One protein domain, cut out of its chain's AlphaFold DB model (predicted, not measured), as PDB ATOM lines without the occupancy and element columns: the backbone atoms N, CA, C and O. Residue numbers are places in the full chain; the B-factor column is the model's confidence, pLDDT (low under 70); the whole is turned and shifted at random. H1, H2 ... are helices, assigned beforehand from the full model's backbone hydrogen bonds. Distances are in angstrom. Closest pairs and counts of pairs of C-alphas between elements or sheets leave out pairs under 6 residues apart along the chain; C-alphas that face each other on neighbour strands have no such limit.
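AT A GLANCE: This is residues 27 to 74 of the 74 residues of an uncharacterized protein of Edaphochlamys debaryana (UniProt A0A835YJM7). One long helix, H2, makes the length of a rod, and the short helix H1 folds back beside its first part as a lopsided helical hairpin. The far part of H2, residues 55 to 61 and 63 to 68, sticks out free. The printed part has 48 residues with two named helices, H1 then H2, and no named strand: all helix. It is extended, with a radius of gyration of the C-alphas of 15.5 A and spans of 48 by 14 by 13 A.

IN THESE COORDINATES: Find C-alpha 27 at (172.773, 188.852, 147.572); from there H1 runs through residues 27 to 33. Then go to C-alpha 40 at (155.854, 182.340, 143.021), where H2, residues 40 to 68, begins; it runs 42.3 A to C-alpha 68 at (191.560, 186.156, 165.374).

HOW THE PARTS SIT: Look at Ser 33 and Arg 43, the closest C-alphas of H1 and H2, 4.6 A apart. The two helices touch, H2 with residues 42 to 54 alone. They form a hairpin, running opposite ways at a shallow tilt of 9 degrees. In H1 and H2 every O i to N i+4 pair is within hydrogen-bond range.

THE WHOLE: The C-alphas of Asn 37 and Ser 71 are the two farthest apart, at 48.1 A. The printed part has no cut, and six residues make the short link from H1 to H2. Mean pLDDT of the printed part is 88.8; look for low confidence at residue 74, the chain's last, which is under 70.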
ATOM      1  N   ILE A  27     173.361 187.600 148.080       94.75
ATOM      2  CA  ILE A  27     172.773 188.852 147.572       94.75
ATOM      3  C   ILE A  27     172.307 188.696 146.116       94.75
ATOM      4  O   ILE A  27     171.206 189.127 145.778       94.75
ATOM      5  N   ILE A  28     173.097 188.030 145.267       95.00
ATOM      6  CA  ILE A  28     172.718 187.746 143.871       95.00
ATOM      7  C   ILE A  28     171.457 186.869 143.815       95.00
ATOM      8  O   ILE A  28     170.575 187.108 142.993       95.00
ATOM      9  N   LEU A  29     171.325 185.880 144.708       93.44
ATOM     10  CA  LEU A  29     170.123 185.041 144.798       93.44
ATOM     11  C   LEU A  29     168.882 185.843 145.211       93.44
ATOM     12  O   LEU A  29     167.793 185.601 144.684       93.44
ATOM     13  N   ILE A  30     169.037 186.819 146.113       94.19
ATOM     14  CA  ILE A  30     167.951 187.742 146.472       94.19
ATOM     15  C   ILE A  30     167.549 188.576 145.253       94.19
ATOM     16  O   ILE A  30     166.353 188.734 145.004       94.19
ATOM     17  N   ASP A  31     168.504 189.067 144.466       92.12
ATOM     18  CA  ASP A  31     168.194 189.835 143.257       92.12
ATOM     19  C   ASP A  31     167.476 188.980 142.201       92.12
ATOM     20  O   ASP A  31     166.438 189.383 141.676       92.12
ATOM     21  N   LEU A  32     167.920 187.733 142.000       89.44
ATOM     22  CA  LEU A  32     167.270 186.781 141.095       89.44
ATOM     23  C   LEU A  32     165.819 186.473 141.501       89.44
ATOM     24  O   LEU A  32     164.973 186.215 140.644       89.44
ATOM     25  N   SER A  33     165.498 186.538 142.797       89.00
ATOM     26  CA  SER A  33     164.120 186.368 143.270       89.00
ATOM     27  C   SER A  33     163.180 187.487 142.794       89.00
ATOM     28  O   SER A  33     161.969 187.293 142.723       89.00
ATOM     29  N   ARG A  34     163.701 188.660 142.413       86.12
ATOM     30  CA  ARG A  34     162.875 189.799 141.981       86.12
ATOM     31  C   ARG A  34     162.361 189.664 140.549       86.12
ATOM     32  O   ARG A  34     161.477 190.430 140.160       86.12
ATOM     33  N   ASP A  35     162.867 188.698 139.784       84.62
ATOM     34  CA  ASP A  35     162.407 188.438 138.426       84.62
ATOM     35  C   ASP A  35     160.925 188.011 138.419       84.62
ATOM     36  O   ASP A  35     160.505 187.056 139.082       84.62
ATOM     37  N   LYS A  36     160.107 188.750 137.662       73.69
ATOM     38  CA  LYS A  36     158.655 188.540 137.568       73.69
ATOM     39  C   LYS A  36     158.285 187.354 136.676       73.69
ATOM     40  O   LYS A  36     157.149 186.899 136.755       73.69
ATOM     41  N   ASN A  37     159.220 186.835 135.875       80.25
ATOM     42  CA  ASN A  37     158.984 185.690 134.989       80.25
ATOM     43  C   ASN A  37     159.058 184.324 135.695       80.25
ATOM     44  O   ASN A  37     158.841 183.289 135.062       80.25
ATOM     45  N   LYS A  38     159.374 184.278 136.995       77.94
ATOM     46  CA  LYS A  38     159.487 183.029 137.765       77.94
ATOM     47  C   LYS A  38     158.193 182.699 138.506       77.94
ATOM     48  O   LYS A  38     157.446 183.586 138.918       77.94
ATOM     49  N   SER A  39     157.949 181.404 138.729       85.62
ATOM     50  CA  SER A  39     156.830 180.970 139.569       85.62
ATOM     51  C   SER A  39     157.001 181.491 141.000       85.62
ATOM     52  O   SER A  39     158.119 181.643 141.504       85.62
ATOM     53  N   VAL A  40     155.878 181.749 141.672       84.94
ATOM     54  CA  VAL A  40     155.854 182.340 143.021       84.94
ATOM     55  C   VAL A  40     156.637 181.484 144.024       84.94
ATOM     56  O   VAL A  40     157.319 182.026 144.890       84.94
ATOM     57  N   LEU A  41     156.605 180.156 143.858       87.25
ATOM     58  CA  LEU A  41     157.334 179.203 144.698       87.25
ATOM     59  C   LEU A  41     158.851 179.346 144.536       87.25
ATOM     60  O   LEU A  41     159.553 179.485 145.535       87.25
ATOM     61  N   PHE A  42     159.361 179.366 143.298       88.88
ATOM     62  CA  PHE A  42     160.799 179.526 143.057       88.88
ATOM     63  C   PHE A  42     161.298 180.885 143.539       88.88
ATOM     64  O   PHE A  42     162.354 180.962 144.160       88.88
ATOM     65  N   ARG A  43     160.509 181.945 143.337       88.31
ATOM     66  CA  ARG A  43     160.813 183.267 143.888       88.31
ATOM     67  C   ARG A  43     160.963 183.230 145.409       88.31
ATOM     68  O   ARG A  43     161.969 183.702 145.932       88.31
ATOM     69  N   ASN A  44     159.990 182.652 146.112       89.56
ATOM     70  CA  ASN A  44     160.020 182.594 147.572       89.56
ATOM     71  C   ASN A  44     161.190 181.741 148.083       89.56
ATOM     72  O   ASN A  44     161.823 182.087 149.077       89.56
ATOM     73  N   PHE A  45     161.516 180.660 147.369       92.75
ATOM     74  CA  PHE A  45     162.668 179.818 147.670       92.75
ATOM     75  C   PHE A  45     163.996 180.578 147.532       92.75
ATOM     76  O   PHE A  45     164.778 180.591 148.480       92.75
ATOM     77  N   TYR A  46     164.235 181.261 146.405       92.69
ATOM     78  CA  TYR A  46     165.457 182.048 146.202       92.69
ATOM     79  C   TYR A  46     165.601 183.180 147.221       92.69
ATOM     80  O   TYR A  46     166.699 183.418 147.718       92.69
ATOM     81  N   MET A  47     164.492 183.834 147.574       93.56
ATOM     82  CA  MET A  47     164.485 184.895 148.578       93.56
ATOM     83  C   MET A  47     164.888 184.365 149.963       93.56
ATOM     84  O   MET A  47     165.795 184.910 150.588       93.56
ATOM     85  N   MET A  48     164.266 183.272 150.423       94.56
ATOM     86  CA  MET A  48     164.583 182.657 151.720       94.56
ATOM     87  C   MET A  48     166.012 182.110 151.762       94.56
ATOM     88  O   MET A  48     166.729 182.323 152.739       94.56
ATOM     89  N   LEU A  49     166.440 181.437 150.690       95.50
ATOM     90  CA  LEU A  49     167.779 180.870 150.580       95.50
ATOM     91  C   LEU A  49     168.852 181.964 150.565       95.50
ATOM     92  O   LEU A  49     169.841 181.858 151.286       95.50
ATOM     93  N   GLY A  50     168.647 183.027 149.785       95.00
ATOM     94  CA  GLY A  50     169.580 184.147 149.704       95.00
ATOM     95  C   GLY A  50     169.751 184.857 151.047       95.00
ATOM     96  O   GLY A  50     170.880 185.053 151.491       95.00
ATOM     97  N   ILE A  51     168.647 185.134 151.756       95.69
ATOM     98  CA  ILE A  51     168.694 185.721 153.108       95.69
ATOM     99  C   ILE A  51     169.450 184.800 154.074       95.69
ATOM    100  O   ILE A  51     170.341 185.262 154.786       95.69
ATOM    101  N   ALA A  52     169.143 183.498 154.085       96.19
ATOM    102  CA  ALA A  52     169.796 182.541 154.977       96.19
ATOM    103  C   ALA A  52     171.313 182.463 154.738       96.19
ATOM    104  O   ALA A  52     172.093 182.507 155.688       96.19
ATOM    105  N   ILE A  53     171.735 182.402 153.472       96.06
ATOM    106  CA  ILE A  53     173.143 182.337 153.064       96.06
ATOM    107  C   ILE A  53     173.891 183.625 153.438       96.06
ATOM    108  O   ILE A  53     174.993 183.553 153.984       96.06
ATOM    109  N   THR A  54     173.301 184.800 153.196       95.81
ATOM    110  CA  THR A  54     173.924 186.086 153.546       95.81
ATOM    111  C   THR A  54     174.063 186.255 155.061       95.81
ATOM    112  O   THR A  54     175.130 186.650 155.533       95.81
ATOM    113  N   VAL A  55     173.032 185.910 155.840       96.31
ATOM    114  CA  VAL A  55     173.090 185.971 157.312       96.31
ATOM    115  C   VAL A  55     174.124 184.985 157.858       96.31
ATOM    116  O   VAL A  55     174.928 185.355 158.713       96.31
ATOM    117  N   LEU A  56     174.153 183.755 157.338       95.19
ATOM    118  CA  LEU A  56     175.131 182.746 157.739       95.19
ATOM    119  C   LEU A  56     176.565 183.218 157.469       95.19
ATOM    120  O   LEU A  56     177.404 183.157 158.365       95.19
ATOM    121  N   SER A  57     176.830 183.723 156.261       95.31
ATOM    122  CA  SER A  57     178.133 184.284 155.888       95.31
ATOM    123  C   SER A  57     178.558 185.393 156.857       95.31
ATOM    124  O   SER A  57     179.656 185.337 157.410       95.31
ATOM    125  N   TYR A  58     177.664 186.339 157.161       94.31
ATOM    126  CA  TYR A  58     177.947 187.425 158.099       94.31
ATOM    127  C   TYR A  58     178.315 186.921 159.503       94.31
ATOM    128  O   TYR A  58     179.326 187.348 160.069       94.31
ATOM    129  N   VAL A  59     177.530 185.989 160.058       95.06
ATOM    130  CA  VAL A  59     177.778 185.425 161.395       95.06
ATOM    131  C   VAL A  59     179.117 184.692 161.437       95.06
ATOM    132  O   VAL A  59     179.903 184.903 162.362       95.06
ATOM    133  N   VAL A  60     179.418 183.874 160.426       94.00
ATOM    134  CA  VAL A  60     180.687 183.137 160.355       94.00
ATOM    135  C   VAL A  60     181.871 184.095 160.238       94.00
ATOM    136  O   VAL A  60     182.846 183.934 160.968       94.00
ATOM    137  N   CYS A  61     181.783 185.132 159.401       91.81
ATOM    138  CA  CYS A  61     182.829 186.150 159.297       91.81
ATOM    139  C   CYS A  61     183.050 186.885 160.628       91.81
ATOM    140  O   CYS A  61     184.196 187.087 161.030       91.81
ATOM    141  N   GLN A  62     181.984 187.229 161.356       91.06
ATOM    142  CA  GLN A  62     182.092 187.833 162.689       91.06
ATOM    143  C   GLN A  62     182.773 186.906 163.701       91.06
ATOM    144  O   GLN A  62     183.641 187.346 164.456       91.06
ATOM    145  N   ILE A  63     182.434 185.614 163.698       90.50
ATOM    146  CA  ILE A  63     183.100 184.615 164.543       90.50
ATOM    147  C   ILE A  63     184.583 184.517 164.173       90.50
ATOM    148  O   ILE A  63     185.434 184.510 165.059       90.50
ATOM    149  N   PHE A  64     184.906 184.512 162.880       88.88
ATOM    150  CA  PHE A  64     186.283 184.438 162.397       88.88
ATOM    151  C   PHE A  64     187.131 185.614 162.896       88.88
ATOM    152  O   PHE A  64     188.244 185.431 163.396       88.88
ATOM    153  N   ILE A  65     186.569 186.825 162.836       88.62
ATOM    154  CA  ILE A  65     187.204 188.037 163.357       88.62
ATOM    155  C   ILE A  65     187.400 187.933 164.874       88.62
ATOM    156  O   ILE A  65     188.489 188.239 165.357       88.62
ATOM    157  N   ARG A  66     186.405 187.448 165.626       87.06
ATOM    158  CA  ARG A  66     186.510 187.265 167.086       87.06
ATOM    159  C   ARG A  66     187.519 186.192 167.494       87.06
ATOM    160  O   ARG A  66     188.187 186.354 168.508       87.06
ATOM    161  N   ILE A  67     187.671 185.121 166.715       85.75
ATOM    162  CA  ILE A  67     188.710 184.105 166.948       85.75
ATOM    163  C   ILE A  67     190.097 184.722 166.743       85.75
ATOM    164  O   ILE A  67     190.993 184.520 167.564       85.75
ATOM    165  N   LYS A  68     190.276 185.507 165.672       82.19
ATOM    166  CA  LYS A  68     191.560 186.156 165.374       82.19
ATOM    167  C   LYS A  68     191.879 187.305 166.341       82.19
ATOM    168  O   LYS A  68     193.041 187.517 166.681       82.19
ATOM    169  N   MET A  69     190.856 188.024 166.799       83.69
ATOM    170  CA  MET A  69     190.927 189.151 167.731       83.69
ATOM    171  C   MET A  69     189.883 188.994 168.849       83.69
ATOM    172  O   MET A  69     188.767 189.503 168.733       83.69
ATOM    173  N   PRO A  70     190.227 188.353 169.976       81.19
ATOM    174  CA  PRO A  70     189.259 188.069 171.035       81.19
ATOM    175  C   PRO A  70     188.720 189.316 171.746       81.19
ATOM    176  O   PRO A  70     187.668 189.232 172.374       81.19
ATOM    177  N   SER A  71     189.406 190.463 171.664       82.31
ATOM    178  CA  SER A  71     188.939 191.763 172.184       82.31
ATOM    179  C   SER A  71     188.299 192.650 171.114       82.31
ATOM    180  O   SER A  71     188.165 193.853 171.315       82.31
ATOM    181  N   TYR A  72     187.916 192.080 169.970       78.88
ATOM    182  CA  TYR A  72     187.215 192.820 168.928       78.88
ATOM    183  C   TYR A  72     185.833 193.267 169.422       78.88
ATOM    184  O   TYR A  72     184.993 192.432 169.758       78.88
ATOM    185  N   MET A  73     185.618 194.587 169.448       75.56
ATOM    186  CA  MET A  73     184.365 195.241 169.853       75.56
ATOM    187  C   MET A  73     183.907 194.913 171.291       75.56
ATOM    188  O   MET A  73     182.709 194.757 171.530       75.56
ATOM    189  N   ARG A  74     184.858 194.783 172.229       62.84
ATOM    190  CA  ARG A  74     184.573 194.921 173.669       62.84
ATOM    191  C   ARG A  74     184.399 196.383 174.049       62.84
ATOM    192  O   ARG A  74     185.143 197.210 173.476       62.84
TER     193      ARG A  74